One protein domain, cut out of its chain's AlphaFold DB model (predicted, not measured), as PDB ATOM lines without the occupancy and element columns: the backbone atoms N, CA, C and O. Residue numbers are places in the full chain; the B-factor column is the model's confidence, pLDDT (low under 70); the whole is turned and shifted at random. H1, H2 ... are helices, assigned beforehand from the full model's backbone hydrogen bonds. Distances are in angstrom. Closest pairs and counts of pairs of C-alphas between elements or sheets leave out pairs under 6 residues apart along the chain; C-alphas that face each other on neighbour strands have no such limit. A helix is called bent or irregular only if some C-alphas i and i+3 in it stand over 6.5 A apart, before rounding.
ATOM      1  N   GLU A  42      -0.836 -14.110  20.033       85.12
ATOM      2  CA  GLU A  42      -0.126 -15.342  19.644       85.12
ATOM      3  C   GLU A  42      -0.980 -16.607  19.832       85.12
ATOM      4  O   GLU A  42      -0.995 -17.477  18.960       85.12
ATOM      5  N   GLY A  43      -1.775 -16.669  20.905       84.69
ATOM      6  CA  GLY A  43      -2.703 -17.773  21.156       84.69
ATOM      7  C   GLY A  43      -3.830 -17.870  20.123       84.69
ATOM      8  O   GLY A  43      -4.218 -18.970  19.735       84.69
ATOM      9  N   GLN A  44      -4.355 -16.745  19.632       85.94
ATOM     10  CA  GLN A  44      -5.364 -16.710  18.567       85.94
ATOM     11  C   GLN A  44      -4.777 -17.149  17.223       85.94
ATOM     12  O   GLN A  44      -5.403 -17.935  16.508       85.94
ATOM     13  N   LYS A  45      -3.546 -16.725  16.908       88.00
ATOM     14  CA  LYS A  45      -2.822 -17.184  15.712       88.00
ATOM     15  C   LYS A  45      -2.591 -18.695  15.751       88.00
ATOM     16  O   LYS A  45      -2.850 -19.377  14.761       88.00
ATOM     17  N   LEU A  46      -2.179 -19.230  16.901       90.62
ATOM     18  CA  LEU A  46      -1.989 -20.666  17.097       90.62
ATOM     19  C   LEU A  46      -3.311 -21.445  16.989       90.62
ATOM     20  O   LEU A  46      -3.390 -22.423  16.246       90.62
ATOM     21  N   ALA A  47      -4.376 -20.975  17.651       88.94
ATOM     22  CA  ALA A  47      -5.723 -21.549  17.558       88.94
ATOM     23  C   ALA A  47      -6.195 -21.665  16.102       88.94
ATOM     24  O   ALA A  47      -6.751 -22.683  15.682       88.94
ATOM     25  N   LYS A  48      -5.946 -20.615  15.318       88.50
ATOM     26  CA  LYS A  48      -6.298 -20.541  13.906       88.50
ATOM     27  C   LYS A  48      -5.514 -21.543  13.056       88.50
ATOM     28  O   LYS A  48      -6.131 -22.267  12.281       88.50
ATOM     29  N   GLN A  49      -4.203 -21.666  13.266       91.12
ATOM     30  CA  GLN A  49      -3.369 -22.666  12.582       91.12
ATOM     31  C   GLN A  49      -3.802 -24.105  12.892       91.12
ATOM     32  O   GLN A  49      -3.867 -24.948  11.994       91.12
ATOM     33  N   ILE A  50      -4.133 -24.397  14.155       92.19
ATOM     34  CA  ILE A  50      -4.642 -25.715  14.560       92.19
ATOM     35  C   ILE A  50      -5.969 -25.999  13.852       92.19
ATOM     36  O   ILE A  50      -6.157 -27.080  13.297       92.19
ATOM     37  N   LYS A  51      -6.884 -25.023  13.836       91.00
ATOM     38  CA  LYS A  51      -8.177 -25.141  13.152       91.00
ATOM     39  C   LYS A  51      -7.999 -25.394  11.653       91.00
ATOM     40  O   LYS A  51      -8.671 -26.266  11.112       91.00
ATOM     41  N   GLU A  52      -7.108 -24.660  10.992       90.69
ATOM     42  CA  GLU A  52      -6.785 -24.858   9.572       90.69
ATOM     43  C   GLU A  52      -6.271 -26.281   9.323       90.69
ATOM     44  O   GLU A  52      -6.826 -26.989   8.487       90.69
ATOM     45  N   SER A  53      -5.336 -26.756  10.149       93.50
ATOM     46  CA  SER A  53      -4.787 -28.116  10.056       93.50
ATOM     47  C   SER A  53      -5.858 -29.204  10.240       93.50
ATOM     48  O   SER A  53      -5.871 -30.218   9.546       93.50
ATOM     49  N   ILE A  54      -6.802 -28.998  11.161       93.62
ATOM     50  CA  ILE A  54      -7.946 -29.899  11.364       93.62
ATOM     51  C   ILE A  54      -8.905 -29.861  10.167       93.62
ATOM     52  O   ILE A  54      -9.422 -30.898   9.749       93.62
ATOM     53  N   ASN A  55      -9.159 -28.680   9.607       93.25
ATOM     54  CA  ASN A  55     -10.039 -28.525   8.451       93.25
ATOM     55  C   ASN A  55      -9.452 -29.164   7.191       93.25
ATOM     56  O   ASN A  55     -10.205 -29.713   6.389       93.25
ATOM     57  N   GLU A  56      -8.129 -29.162   7.036       93.38
ATOM     58  CA  GLU A  56      -7.450 -29.937   5.995       93.38
ATOM     59  C   GLU A  56      -7.737 -31.436   6.146       93.38
ATOM     60  O   GLU A  56      -8.092 -32.088   5.168       93.38
ATOM     61  N   ILE A  57      -7.696 -31.973   7.372       94.69
ATOM     62  CA  ILE A  57      -8.040 -33.380   7.637       94.69
ATOM     63  C   ILE A  57      -9.510 -33.663   7.287       94.69
ATOM     64  O   ILE A  57      -9.808 -34.659   6.628       94.69
ATOM     65  N   TYR A  58     -10.446 -32.789   7.678       94.75
ATOM     66  CA  TYR A  58     -11.848 -32.924   7.261       94.75
ATOM     67  C   TYR A  58     -11.998 -32.907   5.735       94.75
ATOM     68  O   TYR A  58     -12.745 -33.716   5.182       94.75
ATOM     69  N   THR A  59     -11.264 -32.026   5.059       92.88
ATOM     70  CA  THR A  59     -11.281 -31.888   3.599       92.88
ATOM     71  C   THR A  59     -10.740 -33.140   2.911       92.88
ATOM     72  O   THR A  59     -11.345 -33.625   1.960       92.88
ATOM     73  N   GLU A  60      -9.654 -33.722   3.417       93.69
ATOM     74  CA  GLU A  60      -9.106 -35.006   2.960       93.69
ATOM     75  C   GLU A  60     -10.144 -36.140   3.073       93.69
ATOM     76  O   GLU A  60     -10.365 -36.884   2.116       93.69
ATOM     77  N   HIS A  61     -10.860 -36.229   4.199       94.00
ATOM     78  CA  HIS A  61     -11.935 -37.212   4.377       94.00
ATOM     79  C   HIS A  61     -13.138 -36.977   3.446       94.00
ATOM     80  O   HIS A  61     -13.753 -37.940   2.982       94.00
ATOM     81  N   ILE A  62     -13.478 -35.718   3.159       94.25
ATOM     82  CA  ILE A  62     -14.508 -35.363   2.173       94.25
ATOM     83  C   ILE A  62     -14.067 -35.775   0.765       94.25
ATOM     84  O   ILE A  62     -14.827 -36.424   0.049       94.25
ATOM     85  N   ASN A  63     -12.828 -35.465   0.385       92.50
ATOM     86  CA  ASN A  63     -12.269 -35.828  -0.916       92.50
ATOM     87  C   ASN A  63     -12.264 -37.343  -1.124       92.50
ATOM     88  O   ASN A  63     -12.615 -37.824  -2.200       92.50
ATOM     89  N   ASP A  64     -11.903 -38.100  -0.089       93.50
ATOM     90  CA  ASP A  64     -11.984 -39.558  -0.091       93.50
ATOM     91  C   ASP A  64     -13.415 -40.061  -0.342       93.50
ATOM     92  O   ASP A  64     -13.641 -40.932  -1.188       93.50
ATOM     93  N   LEU A  65     -14.394 -39.486   0.361       94.50
ATOM     94  CA  LEU A  65     -15.803 -39.832   0.195       94.50
ATOM     95  C   LEU A  65     -16.295 -39.529  -1.230       94.50
ATOM     96  O   LEU A  65     -16.948 -40.371  -1.846       94.50
ATOM     97  N   GLU A  66     -15.934 -38.374  -1.785       93.50
ATOM     98  CA  GLU A  66     -16.258 -37.988  -3.162       93.50
ATOM     99  C   GLU A  66     -15.626 -38.927  -4.196       93.50
ATOM    100  O   GLU A  66     -16.280 -39.345  -5.155       93.50
ATOM    101  N   GLN A  67     -14.376 -39.344  -3.988       92.00
ATOM    102  CA  GLN A  67     -13.723 -40.326  -4.856       92.00
ATOM    103  C   GLN A  67     -14.424 -41.688  -4.803       92.00
ATOM    104  O   GLN A  67     -14.632 -42.312  -5.850       92.00
ATOM    105  N   ARG A  68     -14.828 -42.148  -3.609       91.50
ATOM    106  CA  ARG A  68     -15.607 -43.386  -3.452       91.50
ATOM    107  C   ARG A  68     -16.972 -43.283  -4.127       91.50
ATOM    108  O   ARG A  68     -17.336 -44.199  -4.868       91.50
ATOM    109  N   LYS A  69     -17.667 -42.151  -3.973       93.19
ATOM    110  CA  LYS A  69     -18.919 -41.846  -4.684       93.19
ATOM    111  C   LYS A  69     -18.731 -41.953  -6.194       93.19
ATOM    112  O   LYS A  69     -19.450 -42.706  -6.852       93.19
ATOM    113  N   GLN A  70     -17.746 -41.247  -6.745       92.69
ATOM    114  CA  GLN A  70     -17.502 -41.220  -8.184       92.69
ATOM    115  C   GLN A  70     -17.170 -42.614  -8.723       92.69
ATOM    116  O   GLN A  70     -17.781 -43.068  -9.690       92.69
ATOM    117  N   LYS A  71     -16.272 -43.339  -8.048       91.69
ATOM    118  CA  LYS A  71     -15.926 -44.719  -8.407       91.69
ATOM    119  C   LYS A  71     -17.161 -45.619  -8.423       91.69
ATOM    120  O   LYS A  71     -17.320 -46.416  -9.344       91.69
ATOM    121  N   ARG A  72     -18.046 -45.491  -7.431       92.25
ATOM    122  CA  ARG A  72     -19.287 -46.271  -7.341       92.25
ATOM    123  C   ARG A  72     -20.249 -45.962  -8.484       92.25
ATOM    124  O   ARG A  72     -20.825 -46.886  -9.053       92.25
ATOM    125  N   LEU A  73     -20.412 -44.688  -8.832       90.50
ATOM    126  CA  LEU A  73     -21.263 -44.257  -9.942       90.50
ATOM    127  C   LEU A  73     -20.726 -44.716 -11.307       90.50
ATOM    128  O   LEU A  73     -21.513 -44.999 -12.206       90.50
ATOM    129  N   GLU A  74     -19.406 -44.830 -11.451       92.38
ATOM    130  CA  GLU A  74     -18.749 -45.347 -12.658       92.38
ATOM    131  C   GLU A  74     -18.816 -46.881 -12.778       92.38
ATOM    132  O   GLU A  74     -18.600 -47.436 -13.858       92.38
ATOM    133  N   CYS A  75     -19.122 -47.594 -11.688       90.69
ATOM    134  CA  CYS A  75     -19.213 -49.049 -11.702       90.69
ATOM    135  C   CYS A  75     -20.458 -49.540 -12.445       90.69
ATOM    136  O   CYS A  75     -21.547 -48.976 -12.346       90.69
ATOM    137  N   ARG A  76     -20.315 -50.681 -13.133       91.75
ATOM    138  CA  ARG A  76     -21.428 -51.330 -13.846       91.75
ATOM    139  C   ARG A  76     -22.596 -51.660 -12.912       91.75
ATOM    140  O   ARG A  76     -23.750 -51.587 -13.330       91.75
ATOM    141  N   VAL A  77     -22.288 -52.036 -11.672       89.75
ATOM    142  CA  VAL A  77     -23.266 -52.307 -10.619       89.75
ATOM    143  C   VAL A  77     -22.921 -51.434  -9.406       89.75
ATOM    144  O   VAL A  77     -22.080 -51.799  -8.590       89.75
ATOM    145  N   PRO A  78     -23.573 -50.265  -9.252       90.38
ATOM    146  CA  PRO A  78     -23.298 -49.343  -8.145       90.38
ATOM    147  C   PRO A  78     -23.602 -49.904  -6.748       90.38
ATOM    148  O   PRO A  78     -23.224 -49.304  -5.746       90.38
ATOM    149  N   THR A  79     -24.305 -51.035  -6.662       90.12
ATOM    150  CA  THR A  79     -24.638 -51.728  -5.409       90.12
ATOM    151  C   THR A  79     -23.644 -52.821  -5.029       90.12
ATOM    152  O   THR A  79     -23.840 -53.458  -3.997       90.12
ATOM    153  N   ASP A  80     -22.603 -53.047  -5.835       88.88
ATOM    154  CA  ASP A  80     -21.561 -54.016  -5.502       88.88
ATOM    155  C   ASP A  80     -20.843 -53.626  -4.205       88.88
ATOM    156  O   ASP A  80     -20.784 -52.453  -3.788       88.88
ATOM    157  N   PHE A  81     -20.316 -54.649  -3.541       86.88
ATOM    158  CA  PHE A  81     -19.557 -54.470  -2.323       86.88
ATOM    159  C   PHE A  81     -18.186 -53.864  -2.605       86.88
ATOM    160  O   PHE A  81     -17.426 -54.327  -3.454       86.88
ATOM    161  N   PHE A  82     -17.873 -52.819  -1.850       86.19
ATOM    162  CA  PHE A  82     -16.568 -52.201  -1.775       86.19
ATOM    163  C   PHE A  82     -16.216 -52.146  -0.305       86.19
ATOM    164  O   PHE A  82     -16.897 -51.472   0.467       86.19
ATOM    165  N   GLN A  83     -15.153 -52.849   0.073       82.31
ATOM    166  CA  GLN A  83     -14.637 -52.749   1.424       82.31
ATOM    167  C   GLN A  83     -14.149 -51.310   1.655       82.31
ATOM    168  O   GLN A  83     -13.253 -50.858   0.931       82.31
ATOM    169  N   PRO A  84     -14.720 -50.579   2.627       79.12
ATOM    170  CA  PRO A  84     -14.198 -49.275   2.994       79.12
ATOM    171  C   PRO A  84     -12.783 -49.428   3.558       79.12
ATOM    172  O   PRO A  84     -12.478 -50.408   4.241       79.12
ATOM    173  N   TYR A  85     -11.920 -48.455   3.287       85.44
ATOM    174  CA  TYR A  85     -10.609 -48.357   3.919       85.44
ATOM    175  C   TYR A  85     -10.555 -47.126   4.816       85.44
ATOM    176  O   TYR A  85     -11.255 -46.136   4.593       85.44
ATOM    177  N   ASN A  86      -9.690 -47.180   5.824       88.81
ATOM    178  CA  ASN A  86      -9.434 -46.041   6.690       88.81
ATOM    179  C   ASN A  86      -8.339 -45.170   6.078       88.81
ATOM    180  O   ASN A  86      -7.190 -45.590   5.963       88.81
ATOM    181  N   LEU A  87      -8.700 -43.946   5.705       89.69
ATOM    182  CA  LEU A  87      -7.748 -42.866   5.485       89.69
ATOM    183  C   LEU A  87      -7.049 -42.528   6.811       89.69
ATOM    184  O   LEU A  87      -7.723 -42.205   7.790       89.69
ATOM    185  N   VAL A  88      -5.722 -42.624   6.839       92.31
ATOM    186  CA  VAL A  88      -4.899 -42.381   8.029       92.31
ATOM    187  C   VAL A  88      -4.153 -41.065   7.861       92.31
ATOM    188  O   VAL A  88      -3.505 -40.848   6.839       92.31
ATOM    189  N   VAL A  89      -4.214 -40.201   8.874       90.50
ATOM    190  CA  VAL A  89      -3.442 -38.953   8.875       90.50
ATOM    191  C   VAL A  89      -1.984 -39.274   9.205       90.50
ATOM    192  O   VAL A  89      -1.698 -40.080  10.088       90.50
ATOM    193  N   ASN A  90      -1.051 -38.643   8.491       92.69
ATOM    194  CA  ASN A  90       0.381 -38.834   8.703       92.69
ATOM    195  C   ASN A  90       0.767 -38.605  10.180       92.69
ATOM    196  O   ASN A  90       0.434 -37.568  10.748       92.69
ATOM    197  N   SER A  91       1.498 -39.545  10.786       92.12
ATOM    198  CA  SER A  91       1.842 -39.505  12.216       92.12
ATOM    199  C   SER A  91       2.676 -38.283  12.607       92.12
ATOM    200  O   SER A  91       2.434 -37.688  13.654       92.12
ATOM    201  N   THR A  92       3.609 -37.851  11.755       94.00
ATOM    202  CA  THR A  92       4.389 -36.622  11.966       94.00
ATOM    203  C   THR A  92       3.489 -35.389  11.932       94.00
ATOM    204  O   THR A  92       3.660 -34.477  12.739       94.00
ATOM    205  N   TYR A  93       2.500 -35.367  11.034       94.00
ATOM    206  CA  TYR A  93       1.523 -34.281  10.966       94.00
ATOM    207  C   TYR A  93       0.600 -34.263  12.189       94.00
ATOM    208  O   TYR A  93       0.415 -33.213  12.798       94.00
ATOM    209  N   GLN A  94       0.103 -35.429  12.620       93.25
ATOM    210  CA  GLN A  94      -0.668 -35.557  13.859       93.25
ATOM    211  C   GLN A  94       0.126 -35.045  15.067       93.25
ATOM    212  O   GLN A  94      -0.404 -34.269  15.858       93.25
ATOM    213  N   LEU A  95       1.396 -35.447  15.198       94.06
ATOM    214  CA  LEU A  95       2.263 -35.021  16.297       94.06
ATOM    215  C   LEU A  95       2.491 -33.505  16.287       94.06
ATOM    216  O   LEU A  95       2.415 -32.874  17.336       94.06
ATOM    217  N   LYS A  96       2.696 -32.907  15.106       96.00
ATOM    218  CA  LYS A  96       2.801 -31.449  14.962       96.00
ATOM    219  C   LYS A  96       1.564 -30.747  15.531       96.00
ATOM    220  O   LYS A  96       1.713 -29.840  16.343       96.00
ATOM    221  N   ILE A  97       0.362 -31.174  15.136       95.12
ATOM    222  CA  ILE A  97      -0.888 -30.543  15.594       95.12
ATOM    223  C   ILE A  97      -1.089 -30.770  17.098       95.12
ATOM    224  O   ILE A  97      -1.493 -29.850  17.804       95.12
ATOM    225  N   LYS A  98      -0.764 -31.963  17.614       94.06
ATOM    226  CA  LYS A  98      -0.809 -32.255  19.056       94.06
ATOM    227  C   LYS A  98       0.086 -31.319  19.862       94.06
ATOM    228  O   LYS A  98      -0.369 -30.763  20.855       94.06
ATOM    229  N   ASN A  99       1.318 -31.094  19.412       93.81
ATOM    230  CA  ASN A  99       2.237 -30.173  20.080       93.81
ATOM    231  C   ASN A  99       1.681 -28.741  20.077       93.81
ATOM    232  O   ASN A  99       1.671 -28.090  21.114       93.81
ATOM    233  N   GLN A 100       1.117 -28.287  18.952       93.94
ATOM    234  CA  GLN A 100       0.448 -26.984  18.877       93.94
ATOM    235  C   GLN A 100      -0.751 -26.894  19.836       93.94
ATOM    236  O   GLN A 100      -0.953 -25.871  20.480       93.94
ATOM    237  N   ILE A 101      -1.540 -27.961  19.971       91.69
ATOM    238  CA  ILE A 101      -2.649 -28.039  20.934       91.69
ATOM    239  C   ILE A 101      -2.145 -27.954  22.378       91.69
ATOM    240  O   ILE A 101      -2.762 -27.279  23.201       91.69
ATOM    241  N   GLN A 102      -1.029 -28.608  22.696       90.50
ATOM    242  CA  GLN A 102      -0.415 -28.524  24.022       90.50
ATOM    243  C   GLN A 102       0.107 -27.117  24.313       90.50
ATOM    244  O   GLN A 102      -0.119 -26.604  25.404       90.50
ATOM    245  N   GLU A 103       0.722 -26.463  23.329       90.38
ATOM    246  CA  GLU A 103       1.116 -25.056  23.424       90.38
ATOM    247  C   GLU A 103      -0.102 -24.142  23.618       90.38
ATOM    248  O   GLU A 103      -0.058 -23.229  24.443       90.38
ATOM    249  N   LEU A 104      -1.220 -24.424  22.936       88.00
ATOM    250  CA  LEU A 104      -2.461 -23.652  23.034       88.00
ATOM    251  C   LEU A 104      -3.030 -23.623  24.460       88.00
ATOM    252  O   LEU A 104      -3.631 -22.623  24.853       88.00
ATOM    253  N   LYS A 105      -2.812 -24.682  25.253       84.12
ATOM    254  CA  LYS A 105      -3.260 -24.753  26.657       84.12
ATOM    255  C   LYS A 105      -2.660 -23.656  27.536       84.12
ATOM    256  O   LYS A 105      -3.252 -23.316  28.555       84.12
ATOM    257  N   ASN A 106      -1.522 -23.086  27.139       85.25
ATOM    258  CA  ASN A 106      -0.877 -21.994  27.867       85.25
ATOM    259  C   ASN A 106      -1.548 -20.629  27.620       85.25
ATOM    260  O   ASN A 106      -1.147 -19.635  28.219       85.25
ATOM    261  N   PHE A 107      -2.562 -20.568  26.750       82.94
ATOM    262  CA  PHE A 107      -3.275 -19.348  26.388       82.94
ATOM    263  C   PHE A 107      -4.752 -19.403  26.816       82.94
ATOM    264  O   PHE A 107      -5.422 -20.434  26.726       82.94
ATOM    265  N   GLU A 108      -5.321 -18.251  27.182       78.19
ATOM    266  CA  GLU A 108      -6.731 -18.107  27.595       78.19
ATOM    267  C   GLU A 108      -7.746 -18.188  26.427       78.19
ATOM    268  O   GLU A 108      -8.883 -17.730  26.533       78.19
ATOM    269  N   CYS A 109      -7.379 -18.773  25.282       80.31
ATOM    270  CA  CYS A 109      -8.229 -18.851  24.085       80.31
ATOM    271  C   CYS A 109      -8.869 -20.233  23.848       80.31
ATOM    272  O   CYS A 109      -9.631 -20.394  22.891       80.31
ATOM    273  N   CYS A 110      -8.630 -21.218  24.722       78.19
ATOM    274  CA  CYS A 110      -9.115 -22.597  24.558       78.19
ATOM    275  C   CYS A 110     -10.642 -22.705  24.386       78.19
ATOM    276  O   CYS A 110     -11.118 -23.511  23.586       78.19
ATOM    277  N   LYS A 111     -11.425 -21.878  25.095       78.19
ATOM    278  CA  LYS A 111     -12.893 -21.871  24.968       78.19
ATOM    279  C   LYS A 111     -13.337 -21.423  23.571       78.19
ATOM    280  O   LYS A 111     -14.110 -22.127  22.925       78.19
ATOM    281  N   ASN A 112     -12.801 -20.303  23.089       81.56
ATOM    282  CA  ASN A 112     -13.119 -19.765  21.763       81.56
ATOM    283  C   ASN A 112     -12.656 -20.721  20.657       81.56
ATOM    284  O   ASN A 112     -13.378 -20.951  19.686       81.56
ATOM    285  N   PHE A 113     -11.479 -21.335  20.826       86.19
ATOM    286  CA  PHE A 113     -11.001 -22.376  19.922       86.19
ATOM    287  C   PHE A 113     -11.977 -23.556  19.868       86.19
ATOM    288  O   PHE A 113     -12.342 -23.995  18.781       86.19
ATOM    289  N   ARG A 114     -12.447 -24.037  21.025       84.12
ATOM    290  CA  ARG A 114     -13.399 -25.149  21.102       84.12
ATOM    291  C   ARG A 114     -14.699 -24.838  20.366       84.12
ATOM    292  O   ARG A 114     -15.168 -25.675  19.603       84.12
ATOM    293  N   GLU A 115     -15.268 -23.654  20.571       84.19
ATOM    294  CA  GLU A 115     -16.474 -23.216  19.855       84.19
ATOM    295  C   GLU A 115     -16.229 -23.181  18.339       84.19
ATOM    296  O   GLU A 115     -16.990 -23.784  17.582       84.19
ATOM    297  N   SER A 116     -15.107 -22.599  17.900       85.06
ATOM    298  CA  SER A 116     -14.736 -22.543  16.481       85.06
ATOM    299  C   SER A 116     -14.516 -23.929  15.859       85.06
ATOM    300  O   SER A 116     -14.961 -24.198  14.743       85.06
ATOM    301  N   PHE A 117     -13.875 -24.843  16.589       89.00
ATOM    302  CA  PHE A 117     -13.681 -26.234  16.179       89.00
ATOM    303  C   PHE A 117     -15.016 -26.985  16.048       89.00
ATOM    304  O   PHE A 117     -15.222 -27.766  15.111       89.00
ATOM    305  N   MET A 118     -15.961 -26.727  16.954       88.12
ATOM    306  CA  MET A 118     -17.300 -27.305  16.865       88.12
ATOM    307  C   MET A 118     -18.085 -26.748  15.674       88.12
ATOM    308  O   MET A 118     -18.805 -27.521  15.040       88.12
ATOM    309  N   SER A 119     -17.889 -25.479  15.299       88.31
ATOM    310  CA  SER A 119     -18.429 -24.925  14.050       88.31
ATOM    311  C   SER A 119     -17.858 -25.624  12.813       88.31
ATOM    312  O   SER A 119     -18.627 -26.033  11.949       88.31
ATOM    313  N   SER A 120     -16.540 -25.859  12.744       90.12
ATOM    314  CA  SER A 120     -15.936 -26.666  11.664       90.12
ATOM    315  C   SER A 120     -16.562 -28.061  11.564       90.12
ATOM    316  O   SER A 120     -16.833 -28.569  10.477       90.12
ATOM    317  N   THR A 121     -16.830 -28.673  12.717       91.69
ATOM    318  CA  THR A 121     -17.495 -29.976  12.795       91.69
ATOM    319  C   THR A 121     -18.932 -29.912  12.262       91.69
ATOM    320  O   THR A 121     -19.366 -30.838  11.584       91.69
ATOM    321  N   ASP A 122     -19.683 -28.843  12.540       90.75
ATOM    322  CA  ASP A 122     -21.034 -28.662  11.989       90.75
ATOM    323  C   ASP A 122     -21.029 -28.566  10.464       90.75
ATOM    324  O   ASP A 122     -21.814 -29.262   9.820       90.75
ATOM    325  N   ILE A 123     -20.093 -27.802   9.891       91.69
ATOM    326  CA  ILE A 123     -19.929 -27.691   8.433       91.69
ATOM    327  C   ILE A 123     -19.609 -29.069   7.830       91.69
ATOM    328  O   ILE A 123     -20.180 -29.456   6.811       91.69
ATOM    329  N   PHE A 124     -18.740 -29.853   8.479       95.12
ATOM    330  CA  PHE A 124     -18.452 -31.224   8.055       95.12
ATOM    331  C   PHE A 124     -19.713 -32.104   8.041       95.12
ATOM    332  O   PHE A 124     -19.977 -32.777   7.046       95.12
ATOM    333  N   ILE A 125     -20.538 -32.071   9.095       95.25
ATOM    334  CA  ILE A 125     -21.794 -32.841   9.139       95.25
ATOM    335  C   ILE A 125     -22.792 -32.368   8.072       95.25
ATOM    336  O   ILE A 125     -23.474 -33.197   7.471       95.25
ATOM    337  N   GLU A 126     -22.885 -31.064   7.817       94.12
ATOM    338  CA  GLU A 126     -23.737 -30.511   6.754       94.12
ATOM    339  C   GLU A 126     -23.309 -31.000   5.373       94.12
ATOM    340  O   GLU A 126     -24.160 -31.371   4.560       94.12
ATOM    341  N   TYR A 127     -22.001 -31.097   5.129       94.81
ATOM    342  CA  TYR A 127     -21.489 -31.695   3.904       94.81
ATOM    343  C   TYR A 127     -21.911 -33.164   3.774       94.81
ATOM    344  O   TYR A 127     -22.459 -33.562   2.747       94.81
ATOM    345  N   LEU A 128     -21.728 -33.964   4.832       96.25
ATOM    346  CA  LEU A 128     -22.164 -35.365   4.844       96.25
ATOM    347  C   LEU A 128     -23.674 -35.498   4.579       96.25
ATOM    348  O   LEU A 128     -24.097 -36.389   3.846       96.25
ATOM    349  N   GLN A 129     -24.488 -34.600   5.139       95.88
ATOM    350  CA  GLN A 129     -25.927 -34.565   4.893       95.88
ATOM    351  C   GLN A 129     -26.244 -34.270   3.424       95.88
ATOM    352  O   GLN A 129     -27.063 -34.967   2.823       95.88
ATOM    353  N   LYS A 130     -25.605 -33.250   2.842       95.00
ATOM    354  CA  LYS A 130     -25.783 -32.891   1.432       95.00
ATOM    355  C   LYS A 130     -25.406 -34.061   0.521       95.00
ATOM    356  O   LYS A 130     -26.189 -34.411  -0.358       95.00
ATOM    357  N   HIS A 131     -24.272 -34.701   0.797       94.75
ATOM    358  CA  HIS A 131     -23.781 -35.850   0.045       94.75
ATOM    359  C   HIS A 131     -24.792 -37.005   0.014       94.75
ATOM    360  O   HIS A 131     -25.043 -37.586  -1.038       94.75
ATOM    361  N   VAL A 132     -25.418 -37.328   1.152       96.31
ATOM    362  CA  VAL A 132     -26.456 -38.372   1.212       96.31
ATOM    363  C   VAL A 132     -27.704 -37.966   0.422       96.31
ATOM    364  O   VAL A 132     -28.225 -38.776  -0.347       96.31
ATOM    365  N   LYS A 133     -28.148 -36.708   0.545       95.81
ATOM    366  CA  LYS A 133     -29.350 -36.190  -0.135       95.81
ATOM    367  C   LYS A 133     -29.263 -36.211  -1.662       95.81
ATOM    368  O   LYS A 133     -30.289 -36.307  -2.330       95.81
ATOM    369  N   GLU A 134     -28.064 -36.194  -2.246       95.19
ATOM    370  CA  GLU A 134     -27.877 -36.369  -3.699       95.19
ATOM    371  C   GLU A 134     -28.435 -37.704  -4.229       95.19
ATOM    372  O   GLU A 134     -28.726 -37.844  -5.422       95.19
ATOM    373  N   PHE A 135     -28.602 -38.691  -3.343       95.06
ATOM    374  CA  PHE A 135     -29.106 -40.020  -3.670       95.06
ATOM    375  C   PHE A 135     -30.591 -40.213  -3.352       95.06
ATOM    376  O   PHE A 135     -31.118 -41.310  -3.579       95.06
ATOM    377  N   ASP A 136     -31.294 -39.172  -2.910       94.06
ATOM    378  CA  ASP A 136     -32.733 -39.241  -2.677       94.06
ATOM    379  C   ASP A 136     -33.475 -39.666  -3.956       94.06
ATOM    380  O   ASP A 136     -33.155 -39.281  -5.084       94.06
ATOM    381  N   GLY A 137     -34.452 -40.560  -3.793       90.44
ATOM    382  CA  GLY A 137     -35.214 -41.134  -4.907       90.44
ATOM    383  C   GLY A 137     -34.449 -42.145  -5.777       90.44
ATOM    384  O   GLY A 137     -35.025 -42.700  -6.715       90.44
ATOM    385  N   LYS A 138     -33.172 -42.443  -5.488       93.00
ATOM    386  CA  LYS A 138     -32.435 -43.538  -6.149       93.00
ATOM    387  C   LYS A 138     -32.853 -44.907  -5.591       93.00
ATOM    388  O   LYS A 138     -33.723 -45.022  -4.732       93.00
ATOM    389  N   ARG A 139     -32.235 -45.992  -6.071       91.12
ATOM    390  CA  ARG A 139     -32.514 -47.353  -5.567       91.12
ATOM    391  C   ARG A 139     -32.270 -47.438  -4.056       91.12
ATOM    392  O   ARG A 139     -31.222 -47.014  -3.586       91.12
ATOM    393  N   VAL A 140     -33.192 -48.069  -3.330       91.75
ATOM    394  CA  VAL A 140     -33.165 -48.201  -1.859       91.75
ATOM    395  C   VAL A 140     -31.846 -48.782  -1.335       91.75
ATOM    396  O   VAL A 140     -31.250 -48.220  -0.422       91.75
ATOM    397  N   LEU A 141     -31.349 -49.866  -1.942       91.38
ATOM    398  CA  LEU A 141     -30.071 -50.461  -1.538       91.38
ATOM    399  C   LEU A 141     -28.891 -49.506  -1.773       91.38
ATOM    400  O   LEU A 141     -28.011 -49.414  -0.930       91.38
ATOM    401  N   LEU A 142     -28.891 -48.763  -2.886       92.44
ATOM    402  CA  LEU A 142     -27.841 -47.784  -3.172       92.44
ATOM    403  C   LEU A 142     -27.850 -46.654  -2.138       92.44
ATOM    404  O   LEU A 142     -26.796 -46.323  -1.614       92.44
ATOM    405  N   GLN A 143     -29.024 -46.117  -1.797       94.94
ATOM    406  CA  GLN A 143     -29.145 -45.105  -0.744       94.94
ATOM    407  C   GLN A 143     -28.589 -45.610   0.596       94.94
ATOM    408  O   GLN A 143     -27.796 -44.924   1.233       94.94
ATOM    409  N   ALA A 144     -28.936 -46.838   0.999       94.25
ATOM    410  CA  ALA A 144     -28.425 -47.428   2.237       94.25
ATOM    411  C   ALA A 144     -26.901 -47.616   2.233       94.25
ATOM    412  O   ALA A 144     -26.256 -47.383   3.254       94.25
ATOM    413  N   ILE A 145     -26.327 -48.009   1.090       94.06
ATOM    414  CA  ILE A 145     -24.875 -48.124   0.921       94.06
ATOM    415  C   ILE A 145     -24.209 -46.754   1.060       94.06
ATOM    416  O   ILE A 145     -23.244 -46.640   1.809       94.06
ATOM    417  N   ILE A 146     -24.736 -45.714   0.408       95.69
ATOM    418  CA  ILE A 146     -24.184 -44.355   0.510       95.69
ATOM    419  C   ILE A 146     -24.228 -43.860   1.958       95.69
ATOM    420  O   ILE A 146     -23.211 -43.398   2.462       95.69
ATOM    421  N   ILE A 147     -25.347 -44.043   2.669       96.25
ATOM    422  CA  ILE A 147     -25.452 -43.671   4.091       96.25
ATOM    423  C   ILE A 147     -24.380 -44.384   4.926       96.25
ATOM    424  O   ILE A 147     -23.734 -43.756   5.767       96.25
ATOM    425  N   TYR A 148     -24.166 -45.682   4.688       95.31
ATOM    426  CA  TYR A 148     -23.118 -46.444   5.363       95.31
ATOM    427  C   TYR A 148     -21.713 -45.925   5.028       95.31
ATOM    428  O   TYR A 148     -20.896 -45.743   5.928       95.31
ATOM    429  N   GLU A 149     -21.426 -45.632   3.761       95.31
ATOM    430  CA  GLU A 149     -20.130 -45.096   3.338       95.31
ATOM    431  C   GLU A 149     -19.846 -43.710   3.919       95.31
ATOM    432  O   GLU A 149     -18.704 -43.434   4.297       95.31
ATOM    433  N   THR A 150     -20.873 -42.865   4.027       97.06
ATOM    434  CA  THR A 150     -20.808 -41.563   4.694       97.06
ATOM    435  C   THR A 150     -20.586 -41.730   6.201       97.06
ATOM    436  O   THR A 150     -19.749 -41.041   6.787       97.06
ATOM    437  N   TYR A 151     -21.269 -42.683   6.844       97.19
ATOM    438  CA  TYR A 151     -21.035 -43.012   8.253       97.19
ATOM    439  C   TYR A 151     -19.621 -43.553   8.498       97.19
ATOM    440  O   TYR A 151     -18.997 -43.224   9.508       97.19
ATOM    441  N   HIS A 152     -19.083 -44.345   7.573       96.00
ATOM    442  CA  HIS A 152     -17.700 -44.801   7.641       96.00
ATOM    443  C   HIS A 152     -16.725 -43.614   7.612       96.00
ATOM    444  O   HIS A 152     -15.809 -43.556   8.431       96.00
ATOM    445  N   THR A 153     -16.950 -42.625   6.735       96.81
ATOM    446  CA  THR A 153     -16.168 -41.374   6.726       96.81
ATOM    447  C   THR A 153     -16.225 -40.677   8.083       96.81
ATOM    448  O   THR A 153     -15.184 -40.319   8.623       96.81
ATOM    449  N   LEU A 154     -17.416 -40.558   8.681       97.44
ATOM    450  CA  LEU A 154     -17.581 -40.002  10.025       97.44
ATOM    451  C   LEU A 154     -16.764 -40.774  11.075       97.44
ATOM    452  O   LEU A 154     -16.067 -40.152  11.872       97.44
ATOM    453  N   GLN A 155     -16.840 -42.112  11.100       96.06
ATOM    454  CA  GLN A 155     -16.086 -42.939  12.058       96.06
ATOM    455  C   GLN A 155     -14.577 -42.765  11.910       96.06
ATOM    456  O   GLN A 155     -13.851 -42.696  12.908       96.06
ATOM    457  N   ASN A 156     -14.109 -42.676  10.671       95.44
ATOM    458  CA  ASN A 156     -12.702 -42.482  10.409       95.44
ATOM    459  C   ASN A 156     -12.241 -41.086  10.865       95.44
ATOM    460  O   ASN A 156     -11.275 -40.995  11.621       95.44
ATOM    461  N   SER A 157     -12.994 -40.025  10.551       95.81
ATOM    462  CA  SER A 157     -12.717 -38.671  11.054       95.81
ATOM    463  C   SER A 157     -12.719 -38.611  12.584       95.81
ATOM    464  O   SER A 157     -11.811 -38.030  13.172       95.81
ATOM    465  N   ILE A 158     -13.688 -39.258  13.250       95.56
ATOM    466  CA  ILE A 158     -13.725 -39.369  14.720       95.56
ATOM    467  C   ILE A 158     -12.434 -39.994  15.249       95.56
ATOM    468  O   ILE A 158     -11.876 -39.521  16.234       95.56
ATOM    469  N   THR A 159     -11.955 -41.054  14.601       94.56
ATOM    470  CA  THR A 159     -10.750 -41.769  15.025       94.56
ATOM    471  C   THR A 159      -9.497 -40.918  14.847       94.56
ATOM    472  O   THR A 159      -8.711 -40.804  15.786       94.56
ATOM    473  N   GLN A 160      -9.319 -40.308  13.673       94.81
ATOM    474  CA  GLN A 160      -8.123 -39.527  13.354       94.81
ATOM    475  C   GLN A 160      -8.087 -38.200  14.124       94.81
ATOM    476  O   GLN A 160      -7.099 -37.899  14.787       94.81
ATOM    477  N   ILE A 161      -9.172 -37.424  14.083       95.38
ATOM    478  CA  ILE A 161      -9.241 -36.106  14.728       95.38
ATOM    479  C   ILE A 161      -9.389 -36.256  16.238       95.38
ATOM    480  O   ILE A 161      -8.728 -35.537  16.979       95.38
ATOM    481  N   GLY A 162     -10.182 -37.221  16.714       93.25
ATOM    482  CA  GLY A 162     -10.366 -37.462  18.146       93.25
ATOM    483  C   GLY A 162      -9.061 -37.787  18.869       93.25
ATOM    484  O   GLY A 162      -8.881 -37.356  20.001       93.25
ATOM    485  N   ALA A 163      -8.126 -38.473  18.205       92.44
ATOM    486  CA  ALA A 163      -6.792 -38.713  18.750       92.44
ATOM    487  C   ALA A 163      -5.930 -37.441  18.818       92.44
ATOM    488  O   ALA A 163      -5.041 -37.371  19.660       92.44
ATOM    489  N   ILE A 164      -6.150 -36.464  17.931       93.44
ATOM    490  CA  ILE A 164      -5.421 -35.185  17.883       93.44
ATOM    491  C   ILE A 164      -5.951 -34.221  18.949       93.44
ATOM    492  O   ILE A 164      -5.164 -33.589  19.645       93.44
ATOM    493  N   VAL A 165      -7.277 -34.121  19.086       90.88
ATOM    494  CA  VAL A 165      -7.941 -33.125  19.946       90.88
ATOM    495  C   VAL A 165      -8.258 -33.621  21.355       90.88
ATOM    496  O   VAL A 165      -8.910 -32.900  22.104       90.88
ATOM    497  N   GLU A 166      -7.804 -34.822  21.722       89.69
ATOM    498  CA  GLU A 166      -8.073 -35.472  23.017       89.69
ATOM    499  C   GLU A 166      -7.763 -34.567  24.216       89.69
ATOM    500  O   GLU A 166      -8.508 -34.522  25.194       89.69
ATOM    501  N   ASP A 167      -6.705 -33.777  24.070       85.62
ATOM    502  CA  ASP A 167      -6.219 -32.797  25.032       85.62
ATOM    503  C   ASP A 167      -7.147 -31.587  25.244       85.62
ATOM    504  O   ASP A 167      -6.948 -30.831  26.192       85.62
ATOM    505  N   ILE A 168      -8.138 -31.385  24.371       85.44
ATOM    506  CA  ILE A 168      -9.114 -30.280  24.410       85.44
ATOM    507  C   ILE A 168     -10.532 -30.814  24.639       85.44
ATOM    508  O   ILE A 168     -11.324 -30.225  25.377       85.44
ATOM    509  N   ILE A 169     -10.874 -31.919  23.978       86.19
ATOM    510  CA  ILE A 169     -12.147 -32.623  24.109       86.19
ATOM    511  C   ILE A 169     -11.830 -34.109  24.158       86.19
ATOM    512  O   ILE A 169     -11.257 -34.642  23.210       86.19
ATOM    513  N   SER A 170     -12.266 -34.793  25.218       88.88
ATOM    514  CA  SER A 170     -12.066 -36.238  25.321       88.88
ATOM    515  C   SER A 170     -12.616 -36.956  24.088       88.88
ATOM    516  O   SER A 170     -13.683 -36.613  23.560       88.88
ATOM    517  N   ARG A 171     -11.905 -37.996  23.642       88.38
ATOM    518  CA  ARG A 171     -12.291 -38.771  22.458       88.38
ATOM    519  C   ARG A 171     -13.721 -39.308  22.556       88.38
ATOM    520  O   ARG A 171     -14.446 -39.272  21.568       88.38
ATOM    521  N   TYR A 172     -14.138 -39.735  23.751       87.94
ATOM    522  CA  TYR A 172     -15.504 -40.190  24.020       87.94
ATOM    523  C   TYR A 172     -16.549 -39.096  23.759       87.94
ATOM    524  O   TYR A 172     -17.516 -39.329  23.034       87.94
ATOM    525  N   ASN A 173     -16.339 -37.892  24.302       86.25
ATOM    526  CA  ASN A 173     -17.274 -36.780  24.118       86.25
ATOM    527  C   ASN A 173     -17.306 -36.322  22.658       86.25
ATOM    528  O   ASN A 173     -18.380 -36.067  22.114       86.25
ATOM    529  N   PHE A 174     -16.144 -36.268  22.006       90.19
ATOM    530  CA  PHE A 174     -16.053 -35.940  20.588       90.19
ATOM    531  C   PHE A 174     -16.833 -36.947  19.730       90.19
ATOM    532  O   PHE A 174     -17.721 -36.566  18.966       90.19
ATOM    533  N   GLU A 175     -16.581 -38.243  19.921       92.75
ATOM    534  CA  GLU A 175     -17.283 -39.326  19.233       92.75
ATOM    535  C   GLU A 175     -18.801 -39.250  19.423       92.75
ATOM    536  O   GLU A 175     -19.559 -39.338  18.451       92.75
ATOM    537  N   LEU A 176     -19.252 -39.075  20.666       90.44
ATOM    538  CA  LEU A 176     -20.669 -39.044  21.000       90.44
ATOM    539  C   LEU A 176     -21.380 -37.856  20.345       90.44
ATOM    540  O   LEU A 176     -22.453 -38.033  19.759       90.44
ATOM    541  N   VAL A 177     -20.774 -36.665  20.382       89.75
ATOM    542  CA  VAL A 177     -21.351 -35.470  19.754       89.75
ATOM    543  C   VAL A 177     -21.460 -35.643  18.240       89.75
ATOM    544  O   VAL A 177     -22.520 -35.364  17.675       89.75
ATOM    545  N   LEU A 178     -20.414 -36.139  17.573       93.44
ATOM    546  CA  LEU A 178     -20.437 -36.343  16.122       93.44
ATOM    547  C   LEU A 178     -21.461 -37.409  15.713       93.44
ATOM    548  O   LEU A 178     -22.238 -37.183  14.784       93.44
ATOM    549  N   LYS A 179     -21.524 -38.541  16.428       94.56
ATOM    550  CA  LYS A 179     -22.530 -39.590  16.179       94.56
ATOM    551  C   LYS A 179     -23.951 -39.070  16.376       94.56
ATOM    552  O   LYS A 179     -24.812 -39.365  15.553       94.56
ATOM    553  N   LYS A 180     -24.193 -38.262  17.414       91.00
ATOM    554  CA  LYS A 180     -25.500 -37.636  17.651       91.00
ATOM    555  C   LYS A 180     -25.877 -36.683  16.521       91.00
ATOM    556  O   LYS A 180     -26.979 -36.800  15.991       91.00
ATOM    557  N   LYS A 181     -24.972 -35.778  16.127       92.25
ATOM    558  CA  LYS A 181     -25.210 -34.836  15.021       92.25
ATOM    559  C   LYS A 181     -25.502 -35.577  13.717       92.25
ATOM    560  O   LYS A 181     -26.454 -35.230  13.023       92.25
ATOM    561  N   PHE A 182     -24.738 -36.628  13.422       95.38
ATOM    562  CA  PHE A 182     -24.974 -37.470  12.252       95.38
ATOM    563  C   PHE A 182     -26.322 -38.190  12.320       95.38
ATOM    564  O   PHE A 182     -27.062 -38.188  11.342       95.38
ATOM    565  N   TYR A 183     -26.680 -38.768  13.470       94.06
ATOM    566  CA  TYR A 183     -27.989 -39.392  13.646       94.06
ATOM    567  C   TYR A 183     -29.115 -38.387  13.388       94.06
ATOM    568  O   TYR A 183     -29.949 -38.628  12.522       94.06
ATOM    569  N   SER A 184     -29.101 -37.239  14.070       90.81
ATOM    570  CA  SER A 184     -30.191 -36.263  13.999       90.81
ATOM    571  C   SER A 184     -30.301 -35.545  12.655       90.81
ATOM    572  O   SER A 184     -31.400 -35.175  12.268       90.81
ATOM    573  N   ARG A 185     -29.177 -35.286  11.966       92.06
ATOM    574  CA  ARG A 185     -29.169 -34.519  10.705       92.06
ATOM    575  C   ARG A 185     -29.167 -35.397   9.457       92.06
ATOM    576  O   ARG A 185     -29.570 -34.923   8.400       92.06
ATOM    577  N   VAL A 186     -28.670 -36.628   9.557       93.25
ATOM    578  CA  VAL A 186     -28.491 -37.524   8.409       93.25
ATOM    579  C   VAL A 186     -29.339 -38.772   8.586       93.25
ATOM    580  O   VAL A 186     -30.297 -38.951   7.853       93.25
ATOM    581  N   ALA A 187     -29.024 -39.640   9.550       92.50
ATOM    582  CA  ALA A 187     -29.572 -40.998   9.562       92.50
ATOM    583  C   ALA A 187     -31.066 -41.090   9.924       92.50
ATOM    584  O   ALA A 187     -31.726 -42.028   9.476       92.50
ATOM    585  N   PHE A 188     -31.587 -40.153  10.726       91.12
ATOM    586  CA  PHE A 188     -32.962 -40.177  11.237       91.12
ATOM    587  C   PHE A 188     -34.006 -40.259  10.113       91.12
ATOM    588  O   PHE A 188     -34.877 -41.129  10.147       91.12
ATOM    589  N   ASP A 189     -33.845 -39.441   9.072       91.06
ATOM    590  CA  ASP A 189     -34.770 -39.376   7.932       91.06
ATOM    591  C   ASP A 189     -34.794 -40.679   7.109       91.06
ATOM    592  O   ASP A 189     -35.761 -40.967   6.405       91.06
ATOM    593  N   TYR A 190     -33.762 -41.521   7.236       93.25
ATOM    594  CA  TYR A 190     -33.613 -42.766   6.478       93.25
ATOM    595  C   TYR A 190     -33.819 -44.030   7.325       93.25
ATOM    596  O   TYR A 190     -33.568 -45.139   6.843       93.25
ATOM    597  N   LEU A 191     -34.288 -43.931   8.574       90.94
ATOM    598  CA  LEU A 191     -34.424 -45.092   9.467       90.94
ATOM    599  C   LEU A 191     -35.332 -46.195   8.910       90.94
ATOM    600  O   LEU A 191     -35.022 -47.386   9.052       90.94
ATOM    601  N   GLU A 192     -36.436 -45.826   8.262       90.50
ATOM    602  CA  GLU A 192     -37.338 -46.788   7.627       90.50
ATOM    603  C   GLU A 192     -36.648 -47.487   6.449       90.50
ATOM    604  O   GLU A 192     -36.647 -48.720   6.363       90.50
ATOM    605  N   LEU A 193     -35.975 -46.713   5.593       92.44
ATOM    606  CA  LEU A 193     -35.205 -47.213   4.458       92.44
ATOM    607  C   LEU A 193     -34.141 -48.216   4.917       92.44
ATOM    608  O   LEU A 193     -34.088 -49.346   4.423       92.44
ATOM    609  N   LEU A 194     -33.339 -47.837   5.914       91.81
ATOM    610  CA  LEU A 194     -32.300 -48.688   6.485       91.81
ATOM    611  C   LEU A 194     -32.898 -49.955   7.112       91.81
ATOM    612  O   LEU A 194     -32.339 -51.042   6.989       91.81
ATOM    613  N   SER A 195     -34.062 -49.855   7.761       89.88
ATOM    614  CA  SER A 195     -34.782 -51.018   8.301       89.88
ATOM    615  C   SER A 195     -35.246 -51.973   7.202       89.88
ATOM    616  O   SER A 195     -35.101 -53.187   7.351       89.88
ATOM    617  N   ASN A 196     -35.739 -51.450   6.082       87.00
ATOM    618  CA  ASN A 196     -36.185 -52.257   4.951       87.00
ATOM    619  C   ASN A 196     -35.028 -53.014   4.287       87.00
ATOM    620  O   ASN A 196     -35.191 -54.192   3.967       87.00
ATOM    621  N   VAL A 197     -33.854 -52.388   4.154       86.56
ATOM    622  CA  VAL A 197     -32.646 -53.048   3.624       86.56
ATOM    623  C   VAL A 197     -32.158 -54.155   4.555       86.56
ATOM    624  O   VAL A 197     -31.836 -55.239   4.094       86.56
ATOM    625  N   THR A 198     -32.190 -53.960   5.876       85.94
ATOM    626  CA  THR A 198     -31.772 -55.025   6.815       85.94
ATOM    627  C   THR A 198     -32.707 -56.245   6.849       85.94
ATOM    628  O   THR A 198     -32.297 -57.327   7.282       85.94
ATOM    629  N   LYS A 199     -33.960 -56.082   6.395       82.75
ATOM    630  CA  LYS A 199     -34.987 -57.137   6.340       82.75
ATOM    631  C   LYS A 199     -35.001 -57.919   5.020       82.75
ATOM    632  O   LYS A 199     -35.550 -59.017   5.001       82.75
ATOM    633  N   LYS A 200     -34.456 -57.370   3.928       66.94
ATOM    634  CA  LYS A 200     -34.519 -57.956   2.577       66.94
ATOM    635  C   LYS A 200     -33.122 -58.350   2.076       66.94
ATOM    636  O   LYS A 200     -32.237 -57.511   2.073       66.94
ATOM    637  N   GLU A 201     -32.998 -59.590   1.593       60.38
ATOM    638  CA  GLU A 201     -31.845 -60.184   0.879       60.38
ATOM    639  C   GLU A 201     -30.462 -60.194   1.571       60.38
ATOM    640  O   GLU A 201     -30.123 -59.395   2.442       60.38
ATOM    641  N   HIS A 202     -29.635 -61.158   1.148       67.25
ATOM    642  CA  HIS A 202     -28.225 -61.298   1.509       67.25
ATOM    643  C   HIS A 202     -27.386 -60.212   0.814       67.25
ATOM    644  O   HIS A 202     -26.739 -60.467  -0.197       67.25
ATOM    645  N   SER A 203     -27.417 -58.978   1.324       73.38
ATOM    646  CA  SER A 203     -26.431 -57.958   0.946       73.38
ATOM    647  C   SER A 203     -25.181 -58.095   1.811       73.38
ATOM    648  O   SER A 203     -25.286 -58.210   3.031       73.38
ATOM    649  N   GLU A 204     -23.998 -58.002   1.202       83.31
ATOM    650  CA  GLU A 204     -22.720 -57.978   1.929       83.31
ATOM    651  C   GLU A 204     -22.611 -56.767   2.883       83.31
ATOM    652  O   GLU A 204     -21.951 -56.855   3.912       83.31
ATOM    653  N   TYR A 205     -23.356 -55.679   2.633       85.25
ATOM    654  CA  TYR A 205     -23.432 -54.510   3.528       85.25
ATOM    655  C   TYR A 205     -24.396 -54.680   4.708       85.25
ATOM    656  O   TYR A 205     -24.494 -53.796   5.560       85.25
ATOM    657  N   ARG A 206     -25.167 -55.773   4.768       87.50
ATOM    658  CA  ARG A 206     -26.257 -55.920   5.743       87.50
ATOM    659  C   ARG A 206     -25.762 -55.810   7.182       87.50
ATOM    660  O   ARG A 206     -26.310 -55.028   7.956       87.50
ATOM    661  N   GLU A 207     -24.741 -56.584   7.536       88.31
ATOM    662  CA  GLU A 207     -24.206 -56.618   8.902       88.31
ATOM    663  C   GLU A 207     -23.576 -55.280   9.300       88.31
ATOM    664  O   GLU A 207     -23.714 -54.824  10.434       88.31
ATOM    665  N   ASP A 208     -22.939 -54.615   8.343       90.62
ATOM    666  CA  ASP A 208     -22.370 -53.284   8.501       90.62
ATOM    667  C   ASP A 208     -23.433 -52.217   8.786       90.62
ATOM    668  O   ASP A 208     -23.303 -51.435   9.733       90.62
ATOM    669  N   ILE A 209     -24.537 -52.235   8.036       92.31
ATOM    670  CA  ILE A 209     -25.673 -51.331   8.249       92.31
ATOM    671  C   ILE A 209     -26.344 -51.613   9.602       92.31
ATOM    672  O   ILE A 209     -26.707 -50.673  10.310       92.31
ATOM    673  N   ILE A 210     -26.481 -52.882  10.007       91.56
ATOM    674  CA  ILE A 210     -27.017 -53.247  11.329       91.56
ATOM    675  C   ILE A 210     -26.136 -52.668  12.445       91.56
ATOM    676  O   ILE A 210     -26.655 -52.015  13.355       91.56
ATOM    677  N   ARG A 211     -24.811 -52.855  12.362       92.25
ATOM    678  CA  ARG A 211     -23.854 -52.309  13.339       92.25
ATOM    679  C   ARG A 211     -23.898 -50.786  13.405       92.25
ATOM    680  O   ARG A 211     -23.921 -50.227  14.503       92.25
ATOM    681  N   MET A 212     -23.942 -50.119  12.251       94.62
ATOM    682  CA  MET A 212     -24.082 -48.664  12.167       94.62
ATOM    683  C   MET A 212     -25.336 -48.195  12.908       94.62
ATOM    684  O   MET A 212     -25.234 -47.346  13.794       94.62
ATOM    685  N   LYS A 213     -26.507 -48.766  12.590       93.25
ATOM    686  CA  LYS A 213     -27.778 -48.392  13.230       93.25
ATOM    687  C   LYS A 213     -27.720 -48.567  14.743       93.25
ATOM    688  O   LYS A 213     -28.003 -47.623  15.467       93.25
ATOM    689  N   ALA A 214     -27.272 -49.731  15.217       91.19
ATOM    690  CA  ALA A 214     -27.150 -50.000  16.649       91.19
ATOM    691  C   ALA A 214     -26.233 -48.984  17.351       91.19
ATOM    692  O   ALA A 214     -26.528 -48.516  18.450       91.19
ATOM    693  N   THR A 215     -25.131 -48.606  16.702       92.62
ATOM    694  CA  THR A 215     -24.184 -47.625  17.240       92.62
ATOM    695  C   THR A 215     -24.788 -46.223  17.320       92.62
ATOM    696  O   THR A 215     -24.599 -45.533  18.323       92.62
ATOM    697  N   LEU A 216     -25.522 -45.800  16.289       91.94
ATOM    698  CA  LEU A 216     -26.187 -44.496  16.255       91.94
ATOM    699  C   LEU A 216     -27.358 -44.421  17.248       91.94
ATOM    700  O   LEU A 216     -27.464 -43.441  17.982       91.94
ATOM    701  N   ASP A 217     -28.169 -45.477  17.351       88.62
ATOM    702  CA  ASP A 217     -29.274 -45.560  18.314       88.62
ATOM    703  C   ASP A 217     -28.759 -45.479  19.759       88.62
ATOM    704  O   ASP A 217     -29.329 -44.778  20.599       88.62
ATOM    705  N   ASN A 218     -27.647 -46.160  20.057       87.25
ATOM    706  CA  ASN A 218     -27.001 -46.093  21.367       87.25
ATOM    707  C   ASN A 218     -26.478 -44.685  21.679       87.25
ATOM    708  O   ASN A 218     -26.658 -44.205  22.798       87.25
ATOM    709  N   ALA A 219     -25.859 -44.016  20.701       84.44
ATOM    710  CA  ALA A 219     -25.393 -42.638  20.856       84.44
ATOM    711  C   ALA A 219     -26.559 -41.661  21.094       84.44
ATOM    712  O   ALA A 219     -26.457 -40.780  21.946       84.44
ATOM    713  N   SER A 220     -27.688 -41.855  20.402       80.69
ATOM    714  CA  SER A 220     -28.894 -41.042  20.591       80.69
ATOM    715  C   SER A 220     -29.478 -41.207  21.999       80.69
ATOM    716  O   SER A 220     -29.741 -40.213  22.672       80.69
ATOM    717  N   LYS A 221     -29.633 -42.450  22.477       80.62
ATOM    718  CA  LYS A 221     -30.254 -42.757  23.781       80.62
ATOM    719  C   LYS A 221     -29.420 -42.307  24.979       80.62
ATOM    720  O   LYS A 221     -29.970 -41.844  25.973       80.62
ATOM    721  N   ARG A 222     -28.089 -42.432  24.910       69.94
ATOM    722  CA  ARG A 222     -27.201 -42.021  26.016       69.94
ATOM    723  C   ARG A 222     -27.277 -40.521  26.303       69.94
ATOM    724  O   ARG A 222     -27.162 -40.115  27.452       69.94
ATOM    725  N   CYS A 223     -27.564 -39.715  25.286       52.75
ATOM    726  CA  CYS A 223     -27.680 -38.273  25.448       52.75
ATOM    727  C   CYS A 223     -28.976 -37.824  26.153       52.75
ATOM    728  O   CYS A 223     -29.002 -36.730  26.707       52.75
ATOM    729  N   GLU A 224     -30.048 -38.623  26.138       51.41
ATOM    730  CA  GLU A 224     -31.295 -38.288  26.853       51.41
ATOM    731  C   GLU A 224     -31.161 -38.495  28.369       51.41
ATOM    732  O   GLU A 224     -31.790 -37.787  29.157       51.41
ATOM    733  N   ASN A 225     -30.299 -39.431  28.775       47.38
ATOM    734  CA  ASN A 225     -30.056 -39.767  30.178       47.38
ATOM    735  C   ASN A 225     -29.016 -38.850  30.843       47.38
ATOM    736  O   ASN A 225     -29.046 -38.660  32.057       47.38
ATOM    737  N   GLU A 226     -28.127 -38.243  30.059       52.00
ATOM    738  CA  GLU A 226     -27.095 -37.320  30.530       52.00
ATOM    739  C   GLU A 226     -27.534 -35.873  30.239       52.00
ATOM    740  O   GLU A 226     -27.203 -35.289  29.210       52.00
TER     741      GLU A 226
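AT A GLANCE: This is residues 42 to 226 of the 337 residues of an uncharacterized protein of Stentor coeruleus (UniProt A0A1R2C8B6). Look for four long pieces, H1, H3, H4 and H5a, side by side in a bundle; H6 crosses H5a, and H2 packs beside the beginning of H1. The printed part has 185 residues, of which 146 are in six named helices, H1 to H6 in order along the chain; there is no named strand, and the class is all helix. The whole is compact, radius of gyration of the C-alphas 17.6 A, spanning 56 by 40 by 24 A.

IN THESE COORDINATES: Find C-alpha 42 at (-0.126, -15.342, 19.644); H1, residues 42 to 74, runs 47.9 A. Next come H2, 91 to 104; H3, 110 to 133; H4, 140 to 165, 36.6 A. H5, 171 to 199, assigned as one helix by its hydrogen bonds, is bent: C-alphas 189 and 192 are 7.9 A apart. Its arms are H5a, 171 to 189, irregular with C-alphas 185 and 188 6.8 A apart, and H5b, 192 to 199. H6, 206 to 225, ends at C-alpha 225 (-30.056, -39.767, 30.178).

HOW THE PARTS SIT: From H1, residues 47 to 58 touch H3, closest C-alphas Ala 47 and Phe 113, 5.8 A. H4, the hub, and H5a form a hairpin, closest C-alphas Gly 162 and Arg 171, 4.9 A. Each O i to N i+4 pair is within hydrogen-bond range in H1, H2, H3 and H5b; H4 has 21 of 22, H5a 13 of 15, H6 13 of 16.

THE WHOLE: The printed part has no cut; residues 75 to 90 make a long link. Look for pLDDT under 70 at residues 200 to 202 and 222 to 226.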